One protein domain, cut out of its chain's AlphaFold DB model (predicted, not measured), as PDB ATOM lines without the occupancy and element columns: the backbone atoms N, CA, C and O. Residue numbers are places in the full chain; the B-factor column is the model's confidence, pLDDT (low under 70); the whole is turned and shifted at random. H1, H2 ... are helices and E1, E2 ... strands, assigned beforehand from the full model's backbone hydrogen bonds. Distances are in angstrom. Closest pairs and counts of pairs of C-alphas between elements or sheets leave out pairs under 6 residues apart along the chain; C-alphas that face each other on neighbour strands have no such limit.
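AT A GLANCE: This is residues 8 to 97 of the 100 residues of the protein "TAXi_C domain-containing protein" of Oryza punctata (UniProt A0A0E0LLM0). A small three-stranded sheet has one helix, H1, beside its E1 edge, and a little two-stranded hairpin, E2 and E3, sits near the last turns of that helix, away from the sheet. Loops at residues 26 to 38 and 74 to 79 stick out toward opposite ends of the elongated whole. The printed part has 90 residues, with one named helix and five named strands in the order E1 H1 E2 E3 E4 E5; the class is mixed, with 36 residues in named elements, under half. The larger sheet runs E1 E4 E5, antiparallel; the whole is only just loose, close to compact, with a radius of gyration of the C-alphas of 14.8 A and spans of 47 by 27 by 22 A.

HOW THE PARTS SIT: Begin at inner strand E4, residues 85 to 89. Edge strand E1, residues 8 to 12, is its antiparallel neighbour at 168 degrees; look for N 11 and O 86, 2.8 A apart. E5, residues 92 to 96, is the other edge strand and makes a hairpin with E4, with N 89 and O 92 2.8 A apart. H1, residues 41 to 55, is on this sheet but only grazes it; the closest C-alphas of E1 and H1 are those of Val 12 and Phe 51, 6.4 A. Every O i to N i+4 pair in H1 is within hydrogen-bond range. E2, residues 60 to 62, and E3, residues 69 to 71, form an antiparallel hairpin, with N 62 and O 69 2.8 A apart; E3 and E4 are apart.

IN THESE COORDINATES: Find C-alpha 8 at (156.911, 157.045, 203.490); from there E1 runs 14.0 A. H1 starts at C-alpha 41, (167.068, 149.570, 212.473), and runs 20.7 A. E2 spans 6.5 A, E3 7.0 A and E4 12.9 A; E5 runs 13.1 A to C-alpha 96 at (147.141, 149.689, 213.057).

THE WHOLE: The C-alphas of Pro 28 and Ser 75, the two farthest apart, are 47.1 A apart. The printed part has no cut. The links E1 to H1 and E3 to E4 are long, with 28 and 13 residues. Confidence is low, with pLDDT under 70, at residues 30 to 33 and 76 to 78.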
ATOM      1  N   LEU A   8     156.353 155.695 203.392       95.94
ATOM      2  CA  LEU A   8     156.911 157.045 203.490       95.94
ATOM      3  C   LEU A   8     157.164 157.485 204.936       95.94
ATOM      4  O   LEU A   8     157.815 158.504 205.180       95.94
ATOM      5  N   GLY A   9     156.601 156.783 205.917       96.88
ATOM      6  CA  GLY A   9     156.732 157.157 207.318       96.88
ATOM      7  C   GLY A   9     155.834 156.362 208.248       96.88
ATOM      8  O   GLY A   9     154.952 155.623 207.819       96.88
ATOM      9  N   VAL A  10     156.040 156.575 209.544       98.00
ATOM     10  CA  VAL A  10     155.218 155.998 210.609       98.00
ATOM     11  C   VAL A  10     154.812 157.106 211.574       98.00
ATOM     12  O   VAL A  10     155.630 157.968 211.908       98.00
ATOM     13  N   SER A  11     153.565 157.075 212.034       97.81
ATOM     14  CA  SER A  11     153.087 157.877 213.157       97.81
ATOM     15  C   SER A  11     152.766 157.005 214.359       97.81
ATOM     16  O   SER A  11     152.265 155.891 214.221       97.81
ATOM     17  N   VAL A  12     153.004 157.550 215.550       96.25
ATOM     18  CA  VAL A  12     152.548 156.979 216.821       96.25
ATOM     19  C   VAL A  12     151.666 158.011 217.502       96.25
ATOM     20  O   VAL A  12     152.085 159.148 217.727       96.25
ATOM     21  N   ASN A  13     150.436 157.619 217.834       92.62
ATOM     22  CA  ASN A  13     149.445 158.484 218.469       92.62
ATOM     23  C   ASN A  13     149.239 159.803 217.694       92.62
ATOM     24  O   ASN A  13     149.299 160.893 218.270       92.62
ATOM     25  N   GLY A  14     149.104 159.694 216.368       94.38
ATOM     26  CA  GLY A  14     148.928 160.820 215.443       94.38
ATOM     27  C   GLY A  14     150.164 161.701 215.219       94.38
ATOM     28  O   GLY A  14     150.092 162.658 214.457       94.38
ATOM     29  N   THR A  15     151.302 161.415 215.864       96.69
ATOM     30  CA  THR A  15     152.544 162.180 215.673       96.69
ATOM     31  C   THR A  15     153.467 161.460 214.703       96.69
ATOM     32  O   THR A  15     153.920 160.353 215.004       96.69
ATOM     33  N   ARG A  16     153.787 162.104 213.574       97.25
ATOM     34  CA  ARG A  16     154.735 161.565 212.593       97.25
ATOM     35  C   ARG A  16     156.143 161.543 213.166       97.25
ATOM     36  O   ARG A  16     156.637 162.549 213.671       97.25
ATOM     37  N   LEU A  17     156.773 160.377 213.097       98.00
ATOM     38  CA  LEU A  17     158.099 160.164 213.652       98.00
ATOM     39  C   LEU A  17     159.181 160.747 212.729       98.00
ATOM     40  O   LEU A  17     159.034 160.685 211.505       98.00
ATOM     41  N   PRO A  18     160.285 161.271 213.291       96.81
ATOM     42  CA  PRO A  18     161.379 161.875 212.533       96.81
ATOM     43  C   PRO A  18     162.307 160.804 211.933       96.81
ATOM     44  O   PRO A  18     163.503 160.766 212.209       96.81
ATOM     45  N   ILE A  19     161.749 159.897 211.132       96.62
ATOM     46  CA  ILE A  19     162.507 158.857 210.433       96.62
ATOM     47  C   ILE A  19     163.109 159.478 209.161       96.62
ATOM     48  O   ILE A  19     162.363 160.104 208.403       96.62
ATOM     49  N   PRO A  20     164.424 159.337 208.898       94.38
ATOM     50  CA  PRO A  20     165.057 159.945 207.730       94.38
ATOM     51  C   PRO A  20     164.415 159.519 206.406       94.38
ATOM     52  O   PRO A  20     164.080 158.345 206.211       94.38
ATOM     53  N   ASN A  21     164.306 160.456 205.464       89.88
ATOM     54  CA  ASN A  21     163.835 160.157 204.111       89.88
ATOM     55  C   ASN A  21     164.717 159.086 203.453       89.88
ATOM     56  O   ASN A  21     165.934 159.080 203.626       89.88
ATOM     57  N   GLY A  22     164.098 158.179 202.696       90.88
ATOM     58  CA  GLY A  22     164.800 157.073 202.037       90.88
ATOM     59  C   GLY A  22     165.102 155.871 202.937       90.88
ATOM     60  O   GLY A  22     165.519 154.844 202.418       90.88
ATOM     61  N   THR A  23     164.822 155.935 204.248       94.19
ATOM     62  CA  THR A  23     164.948 154.773 205.160       94.19
ATOM     63  C   THR A  23     164.132 153.566 204.683       94.19
ATOM     64  O   THR A  23     164.523 152.427 204.908       94.19
ATOM     65  N   PHE A  24     163.009 153.818 204.010       92.69
ATOM     66  CA  PHE A  24     162.096 152.806 203.478       92.69
ATOM     67  C   PHE A  24     162.173 152.668 201.950       92.69
ATOM     68  O   PHE A  24     161.234 152.171 201.332       92.69
ATOM     69  N   ALA A  25     163.248 153.159 201.323       91.69
ATOM     70  CA  ALA A  25     163.421 153.015 199.884       91.69
ATOM     71  C   ALA A  25     163.372 151.530 199.496       91.69
ATOM     72  O   ALA A  25     164.005 150.694 200.140       91.69
ATOM     73  N   LEU A  26     162.600 151.215 198.455       87.62
ATOM     74  CA  LEU A  26     162.428 149.844 197.994       87.62
ATOM     75  C   LEU A  26     163.759 149.281 197.488       87.62
ATOM     76  O   LEU A  26     164.357 149.837 196.566       87.62
ATOM     77  N   ASP A  27     164.180 148.153 198.055       83.88
ATOM     78  CA  ASP A  27     165.260 147.336 197.513       83.88
ATOM     79  C   ASP A  27     164.639 146.129 196.789       83.88
ATOM     80  O   ASP A  27     163.987 145.305 197.436       83.88
ATOM     81  N   PRO A  28     164.814 146.005 195.459       78.81
ATOM     82  CA  PRO A  28     164.233 144.920 194.669       78.81
ATOM     83  C   PRO A  28     164.792 143.533 195.020       78.81
ATOM     84  O   PRO A  28     164.246 142.532 194.568       78.81
ATOM     85  N   ASN A  29     165.867 143.461 195.809       78.00
ATOM     86  CA  ASN A  29     166.431 142.211 196.317       78.00
ATOM     87  C   ASN A  29     165.898 141.851 197.710       78.00
ATOM     88  O   ASN A  29     166.326 140.856 198.294       78.00
ATOM     89  N   THR A  30     164.994 142.668 198.255       69.56
ATOM     90  CA  THR A  30     164.371 142.461 199.562       69.56
ATOM     91  C   THR A  30     162.873 142.245 199.409       69.56
ATOM     92  O   THR A  30     162.207 142.868 198.585       69.56
ATOM     93  N   GLY A  31     162.343 141.337 200.217       63.47
ATOM     94  CA  GLY A  31     160.941 140.954 200.220       63.47
ATOM     95  C   GLY A  31     160.819 139.648 200.982       63.47
ATOM     96  O   GLY A  31     161.393 138.642 200.580       63.47
ATOM     97  N   ASP A  32     160.145 139.683 202.124       66.62
ATOM     98  CA  ASP A  32     159.843 138.495 202.915       66.62
ATOM     99  C   ASP A  32     158.498 138.719 203.619       66.62
ATOM    100  O   ASP A  32     158.096 139.864 203.851       66.62
ATOM    101  N   ALA A  33     157.797 137.637 203.951       67.25
ATOM    102  CA  ALA A  33     156.505 137.655 204.633       67.25
ATOM    103  C   ALA A  33     156.630 137.065 206.052       67.25
ATOM    104  O   ALA A  33     156.113 135.977 206.325       67.25
ATOM    105  N   PRO A  34     157.332 137.752 206.973       76.75
ATOM    106  CA  PRO A  34     157.455 137.306 208.355       76.75
ATOM    107  C   PRO A  34     156.102 137.341 209.080       76.75
ATOM    108  O   PRO A  34     155.212 138.121 208.751       76.75
ATOM    109  N   ALA A  35     155.972 136.538 210.142       82.06
ATOM    110  CA  ALA A  35     154.785 136.537 211.007       82.06
ATOM    111  C   ALA A  35     154.582 137.856 211.785       82.06
ATOM    112  O   ALA A  35     153.514 138.075 212.349       82.06
ATOM    113  N   ALA A  36     155.600 138.722 211.832       83.75
ATOM    114  CA  ALA A  36     155.565 140.035 212.462       83.75
ATOM    115  C   ALA A  36     156.164 141.084 211.522       83.75
ATOM    116  O   ALA A  36     157.119 140.791 210.804       83.75
ATOM    117  N   THR A  37     155.660 142.317 211.561       88.31
ATOM    118  CA  THR A  37     156.238 143.418 210.783       88.31
ATOM    119  C   THR A  37     157.676 143.698 211.218       88.31
ATOM    120  O   THR A  37     157.936 144.008 212.382       88.31
ATOM    121  N   LEU A  38     158.606 143.649 210.266       89.00
ATOM    122  CA  LEU A  38     160.002 144.018 210.476       89.00
ATOM    123  C   LEU A  38     160.253 145.439 209.968       89.00
ATOM    124  O   LEU A  38     159.786 145.823 208.898       89.00
ATOM    125  N   LEU A  39     161.008 146.215 210.741       91.06
ATOM    126  CA  LEU A  39     161.456 147.554 210.368       91.06
ATOM    127  C   LEU A  39     162.981 147.581 210.347       91.06
ATOM    128  O   LEU A  39     163.631 146.992 211.209       91.06
ATOM    129  N   VAL A  40     163.557 148.314 209.396       91.00
ATOM    130  CA  VAL A  40     165.001 148.583 209.389       91.00
ATOM    131  C   VAL A  40     165.410 149.353 210.646       91.00
ATOM    132  O   VAL A  40     164.646 150.180 211.148       91.00
ATOM    133  N   ASN A  41     166.623 149.105 211.150       91.12
ATOM    134  CA  ASN A  41     167.068 149.570 212.473       91.12
ATOM    135  C   ASN A  41     166.757 151.047 212.798       91.12
ATOM    136  O   ASN A  41     166.231 151.293 213.884       91.12
ATOM    137  N   PRO A  42     167.004 152.036 211.911       91.75
ATOM    138  CA  PRO A  42     166.693 153.434 212.224       91.75
ATOM    139  C   PRO A  42     165.198 153.670 212.485       91.75
ATOM    140  O   PRO A  42     164.822 154.388 213.415       91.75
ATOM    141  N   ALA A  43     164.337 153.029 211.694       95.62
ATOM    142  CA  ALA A  43     162.892 153.100 211.862       95.62
ATOM    143  C   ALA A  43     162.433 152.319 213.100       95.62
ATOM    144  O   ALA A  43     161.664 152.854 213.896       95.62
ATOM    145  N   TYR A  44     162.938 151.094 213.290       94.69
ATOM    146  CA  TYR A  44     162.592 150.244 214.431       94.69
ATOM    147  C   TYR A  44     162.855 150.951 215.762       94.69
ATOM    148  O   TYR A  44     161.944 151.074 216.578       94.69
ATOM    149  N   THR A  45     164.068 151.479 215.955       94.31
ATOM    150  CA  THR A  45     164.450 152.177 217.189       94.31
ATOM    151  C   THR A  45     163.534 153.368 217.456       94.31
ATOM    152  O   THR A  45     162.973 153.478 218.543       94.31
ATOM    153  N   THR A  46     163.300 154.208 216.443       96.69
ATOM    154  CA  THR A  46     162.454 155.405 216.575       96.69
ATOM    155  C   THR A  46     161.008 155.045 216.939       96.69
ATOM    156  O   THR A  46     160.403 155.677 217.807       96.69
ATOM    157  N   VAL A  47     160.448 154.009 216.305       96.00
ATOM    158  CA  VAL A  47     159.089 153.519 216.583       96.00
ATOM    159  C   VAL A  47     158.991 152.952 217.996       96.00
ATOM    160  O   VAL A  47     158.094 153.338 218.746       96.00
ATOM    161  N   VAL A  48     159.925 152.080 218.383       94.38
ATOM    162  CA  VAL A  48     159.961 151.448 219.710       94.38
ATOM    163  C   VAL A  48     160.067 152.490 220.815       94.38
ATOM    164  O   VAL A  48     159.330 152.409 221.797       94.38
ATOM    165  N   GLU A  49     160.939 153.487 220.667       94.75
ATOM    166  CA  GLU A  49     161.100 154.556 221.652       94.75
ATOM    167  C   GLU A  49     159.827 155.391 221.803       94.75
ATOM    168  O   GLU A  49     159.349 155.591 222.926       94.75
ATOM    169  N   ALA A  50     159.231 155.825 220.689       95.75
ATOM    170  CA  ALA A  50     158.006 156.619 220.705       95.75
ATOM    171  C   ALA A  50     156.820 155.844 221.297       95.75
ATOM    172  O   ALA A  50     156.080 156.368 222.137       95.75
ATOM    173  N   PHE A  51     156.663 154.579 220.905       94.88
ATOM    174  CA  PHE A  51     155.615 153.702 221.409       94.88
ATOM    175  C   PHE A  51     155.791 153.442 222.909       94.88
ATOM    176  O   PHE A  51     154.871 153.688 223.697       94.88
ATOM    177  N   LYS A  52     157.004 153.055 223.333       93.88
ATOM    178  CA  LYS A  52     157.370 152.845 224.742       93.88
ATOM    179  C   LYS A  52     157.099 154.090 225.582       93.88
ATOM    180  O   LYS A  52     156.523 153.969 226.662       93.88
ATOM    181  N   ALA A  53     157.446 155.284 225.101       93.25
ATOM    182  CA  ALA A  53     157.224 156.539 225.821       93.25
ATOM    183  C   ALA A  53     155.735 156.846 226.081       93.25
ATOM    184  O   ALA A  53     155.402 157.632 226.973       93.25
ATOM    185  N   ARG A  54     154.819 156.248 225.309       91.00
ATOM    186  CA  ARG A  54     153.374 156.393 225.515       91.00
ATOM    187  C   ARG A  54     152.801 155.308 226.403       91.00
ATOM    188  O   ARG A  54     152.201 155.634 227.424       91.00
ATOM    189  N   ILE A  55     153.024 154.050 226.063       90.50
ATOM    190  CA  ILE A  55     152.415 152.923 226.776       90.50
ATOM    191  C   ILE A  55     153.012 152.712 228.181       90.50
ATOM    192  O   ILE A  55     152.311 152.260 229.085       90.50
ATOM    193  N   SER A  56     154.266 153.129 228.421       90.31
ATOM    194  CA  SER A  56     154.902 153.037 229.750       90.31
ATOM    195  C   SER A  56     154.253 153.915 230.826       90.31
ATOM    196  O   SER A  56     154.519 153.732 232.012       90.31
ATOM    197  N   LYS A  57     153.363 154.836 230.435       88.06
ATOM    198  CA  LYS A  57     152.518 155.597 231.366       88.06
ATOM    199  C   LYS A  57     151.484 154.722 232.076       88.06
ATOM    200  O   LYS A  57     151.029 155.085 233.154       88.06
ATOM    201  N   SER A  58     151.111 153.598 231.467       87.94
ATOM    202  CA  SER A  58     150.052 152.709 231.955       87.94
ATOM    203  C   SER A  58     150.555 151.298 232.258       87.94
ATOM    204  O   SER A  58     149.977 150.625 233.105       87.94
ATOM    205  N   TYR A  59     151.643 150.857 231.617       89.44
ATOM    206  CA  TYR A  59     152.143 149.487 231.727       89.44
ATOM    207  C   TYR A  59     153.641 149.439 232.011       89.44
ATOM    208  O   TYR A  59     154.425 150.235 231.497       89.44
ATOM    209  N   LYS A  60     154.065 148.457 232.811       90.19
ATOM    210  CA  LYS A  60     155.489 148.231 233.074       90.19
ATOM    211  C   LYS A  60     156.132 147.524 231.887       90.19
ATOM    212  O   LYS A  60     155.619 146.512 231.417       90.19
ATOM    213  N   VAL A  61     157.268 148.042 231.436       90.00
ATOM    214  CA  VAL A  61     158.095 147.409 230.400       90.00
ATOM    215  C   VAL A  61     158.766 146.168 230.986       90.00
ATOM    216  O   VAL A  61     159.305 146.223 232.092       90.00
ATOM    217  N   VAL A  62     158.766 145.068 230.238       90.75
ATOM    218  CA  VAL A  62     159.506 143.848 230.571       90.75
ATOM    219  C   VAL A  62     160.933 143.968 230.038       90.75
ATOM    220  O   VAL A  62     161.155 144.114 228.836       90.75
ATOM    221  N   SER A  63     161.913 143.899 230.934       85.19
ATOM    222  CA  SER A  63     163.335 143.946 230.579       85.19
ATOM    223  C   SER A  63     163.847 142.587 230.089       85.19
ATOM    224  O   SER A  63     163.410 141.547 230.571       85.19
ATOM    225  N   GLY A  64     164.815 142.595 229.166       79.44
ATOM    226  CA  GLY A  64     165.587 141.400 228.785       79.44
ATOM    227  C   GLY A  64     164.953 140.467 227.747       79.44
ATOM    228  O   GLY A  64     165.521 139.417 227.476       79.44
ATOM    229  N   SER A  65     163.815 140.827 227.140       74.94
ATOM    230  CA  SER A  65     163.090 139.940 226.208       74.94
ATOM    231  C   SER A  65     163.536 140.010 224.737       74.94
ATOM    232  O   SER A  65     162.962 139.326 223.896       74.94
ATOM    233  N   GLY A  66     164.527 140.841 224.388       76.31
ATOM    234  CA  GLY A  66     164.946 141.090 222.995       76.31
ATOM    235  C   GLY A  66     163.925 141.869 222.145       76.31
ATOM    236  O   GLY A  66     164.307 142.542 221.194       76.31
ATOM    237  N   LEU A  67     162.649 141.843 222.539       84.31
ATOM    238  CA  LEU A  67     161.526 142.589 221.978       84.31
ATOM    239  C   LEU A  67     160.986 143.606 222.997       84.31
ATOM    240  O   LEU A  67     161.396 143.647 224.162       84.31
ATOM    241  N   LEU A  68     160.057 144.458 222.561       88.94
ATOM    242  CA  LEU A  68     159.346 145.372 223.449       88.94
ATOM    243  C   LEU A  68     158.085 144.691 224.003       88.94
ATOM    244  O   LEU A  68     157.069 144.613 223.322       88.94
ATOM    245  N   CYS A  69     158.149 144.243 225.257       90.94
ATOM    246  CA  CYS A  69     157.037 143.587 225.947       90.94
ATOM    247  C   CYS A  69     156.560 144.400 227.160       90.94
ATOM    248  O   CYS A  69     157.341 145.123 227.787       90.94
ATOM    249  N   PHE A  70     155.284 144.245 227.527       90.19
ATOM    250  CA  PHE A  70     154.651 144.944 228.650       90.19
ATOM    251  C   PHE A  70     153.932 143.970 229.577       90.19
ATOM    252  O   PHE A  70     153.323 143.005 229.123       90.19
ATOM    253  N   MET A  71     153.987 144.232 230.882       89.19
ATOM    254  CA  MET A  71     153.214 143.478 231.864       89.19
ATOM    255  C   MET A  71     151.749 143.913 231.823       89.19
ATOM    256  O   MET A  71     151.452 145.091 232.029       89.19
ATOM    257  N   VAL A  72     150.851 142.950 231.624       84.94
ATOM    258  CA  VAL A  72     149.397 143.137 231.678       84.94
ATOM    259  C   VAL A  72     148.836 142.257 232.794       84.94
ATOM    260  O   VAL A  72     149.269 141.120 232.976       84.94
ATOM    261  N   ASP A  73     147.899 142.798 233.568       82.25
ATOM    262  CA  ASP A  73     147.211 142.067 234.629       82.25
ATOM    263  C   ASP A  73     146.054 141.261 234.030       82.25
ATOM    264  O   ASP A  73     144.979 141.800 233.779       82.25
ATOM    265  N   ALA A  74     146.289 139.969 233.792       73.25
ATOM    266  CA  ALA A  74     145.314 139.060 233.191       73.25
ATOM    267  C   ALA A  74     144.081 138.793 234.078       73.25
ATOM    268  O   ALA A  74     143.115 138.204 233.605       73.25
ATOM    269  N   SER A  75     144.104 139.200 235.354       74.62
ATOM    270  CA  SER A  75     142.956 139.056 236.262       74.62
ATOM    271  C   SER A  75     141.914 140.164 236.103       74.62
ATOM    272  O   SER A  75     140.834 140.091 236.687       74.62
ATOM    273  N   LYS A  76     142.230 141.197 235.317       66.25
ATOM    274  CA  LYS A  76     141.322 142.294 235.018       66.25
ATOM    275  C   LYS A  76     140.921 142.196 233.553       66.25
ATOM    276  O   LYS A  76     141.795 142.138 232.692       66.25
ATOM    277  N   ASP A  77     139.620 142.262 233.273       62.88
ATOM    278  CA  ASP A  77     139.075 142.488 231.924       62.88
ATOM    279  C   ASP A  77     139.403 143.921 231.461       62.88
ATOM    280  O   ASP A  77     138.541 144.782 231.287       62.88
ATOM    281  N   VAL A  78     140.694 144.229 231.347       64.50
ATOM    282  CA  VAL A  78     141.195 145.532 230.930       64.50
ATOM    283  C   VAL A  78     141.399 145.485 229.431       64.50
ATOM    284  O   VAL A  78     142.263 144.773 228.920       64.50
ATOM    285  N   VAL A  79     140.632 146.311 228.723       71.00
ATOM    286  CA  VAL A  79     140.972 146.699 227.356       71.00
ATOM    287  C   VAL A  79     142.317 147.419 227.421       71.00
ATOM    288  O   VAL A  79     142.423 148.517 227.973       71.00
ATOM    289  N   VAL A  80     143.368 146.775 226.908       76.88
ATOM    290  CA  VAL A  80     144.711 147.358 226.901       76.88
ATOM    291  C   VAL A  80     144.707 148.551 225.952       76.88
ATOM    292  O   VAL A  80     144.689 148.395 224.737       76.88
ATOM    293  N   ALA A  81     144.727 149.760 226.507       82.06
ATOM    294  CA  ALA A  81     144.862 150.977 225.717       82.06
ATOM    295  C   ALA A  81     146.256 151.037 225.065       82.06
ATOM    296  O   ALA A  81     147.244 151.411 225.702       82.06
ATOM    297  N   VAL A  82     146.323 150.648 223.792       87.56
ATOM    298  CA  VAL A  82     147.530 150.700 222.966       87.56
ATOM    299  C   VAL A  82     147.548 152.004 222.160       87.56
ATOM    300  O   VAL A  82     146.518 152.368 221.593       87.56
ATOM    301  N   PRO A  83     148.681 152.732 222.090       89.50
ATOM    302  CA  PRO A  83     148.791 153.904 221.229       89.50
ATOM    303  C   PRO A  83     148.530 153.518 219.764       89.50
ATOM    304  O   PRO A  83     149.192 152.598 219.279       89.50
ATOM    305  N   PRO A  84     147.627 154.207 219.042       92.19
ATOM    306  CA  PRO A  84     147.382 153.892 217.642       92.19
ATOM    307  C   PRO A  84     148.644 154.173 216.828       92.19
ATOM    308  O   PRO A  84     149.369 155.143 217.091       92.19
ATOM    309  N   MET A  85     148.904 153.329 215.839       96.50
ATOM    310  CA  MET A  85     150.001 153.515 214.898       96.50
ATOM    311  C   MET A  85     149.450 153.709 213.495       96.50
ATOM    312  O   MET A  85     148.439 153.119 213.132       96.50
ATOM    313  N   THR A  86     150.129 154.519 212.692       97.88
ATOM    314  CA  THR A  86     149.766 154.712 211.288       97.88
ATOM    315  C   THR A  86     150.991 154.494 210.424       97.88
ATOM    316  O   THR A  86     152.033 155.105 210.662       97.88
ATOM    317  N   MET A  87     150.868 153.628 209.427       97.19
ATOM    318  CA  MET A  87     151.830 153.497 208.342       97.19
ATOM    319  C   MET A  87     151.385 154.396 207.194       97.19
ATOM    320  O   MET A  87     150.264 154.268 206.706       97.19
ATOM    321  N   HIS A  88     152.256 155.316 206.789       97.56
ATOM    322  CA  HIS A  88     151.983 156.268 205.717       97.56
ATOM    323  C   HIS A  88     152.571 155.734 204.425       97.56
ATOM    324  O   HIS A  88     153.780 155.838 204.227       97.56
ATOM    325  N   PHE A  89     151.750 155.154 203.564       96.06
ATOM    326  CA  PHE A  89     152.169 154.722 202.239       96.06
ATOM    327  C   PHE A  89     151.959 155.839 201.218       96.06
ATOM    328  O   PHE A  89     151.255 156.821 201.458       96.06
ATOM    329  N   ASP A  90     152.582 155.694 200.055       95.19
ATOM    330  CA  ASP A  90     152.305 156.578 198.931       95.19
ATOM    331  C   ASP A  90     150.827 156.469 198.514       95.19
ATOM    332  O   ASP A  90     150.346 155.403 198.129       95.19
ATOM    333  N   GLY A  91     150.093 157.572 198.661       95.25
ATOM    334  CA  GLY A  91     148.667 157.670 198.345       95.25
ATOM    335  C   GLY A  91     147.688 157.116 199.391       95.25
ATOM    336  O   GLY A  91     146.482 157.254 199.180       95.25
ATOM    337  N   MET A  92     148.140 156.520 200.504       96.62
ATOM    338  CA  MET A  92     147.231 155.988 201.533       96.62
ATOM    339  C   MET A  92     147.846 155.884 202.932       96.62
ATOM    340  O   MET A  92     149.033 155.624 203.090       96.62
ATOM    341  N   ASP A  93     146.990 155.965 203.948       97.56
ATOM    342  CA  ASP A  93     147.350 155.708 205.341       97.56
ATOM    343  C   ASP A  93     146.704 154.406 205.825       97.56
ATOM    344  O   ASP A  93     145.517 154.162 205.602       97.56
ATOM    345  N   MET A  94     147.484 153.573 206.513       96.44
ATOM    346  CA  MET A  94     147.008 152.360 207.173       96.44
ATOM    347  C   MET A  94     147.108 152.530 208.684       96.44
ATOM    348  O   MET A  94     148.202 152.635 209.237       96.44
ATOM    349  N   GLU A  95     145.965 152.531 209.358       95.88
ATOM    350  CA  GLU A  95     145.908 152.540 210.816       95.88
ATOM    351  C   GLU A  95     146.028 151.113 211.369       95.88
ATOM    352  O   GLU A  95     145.320 150.200 210.942       95.88
ATOM    353  N   LEU A  96     146.927 150.932 212.333       93.06
ATOM    354  CA  LEU A  96     147.141 149.689 213.057       93.06
ATOM    355  C   LEU A  96     146.470 149.794 214.421       93.06
ATOM    356  O   LEU A  96     146.840 150.617 215.263       93.06
ATOM    357  N   GLN A  97     145.472 148.939 214.617       86.31
ATOM    358  CA  GLN A  97     144.786 148.775 215.890       86.31
ATOM    359  C   GLN A  97     145.554 147.775 216.759       86.31
ATOM    360  O   GLN A  97     146.382 147.017 216.267       86.31
TER     361      GLN A  97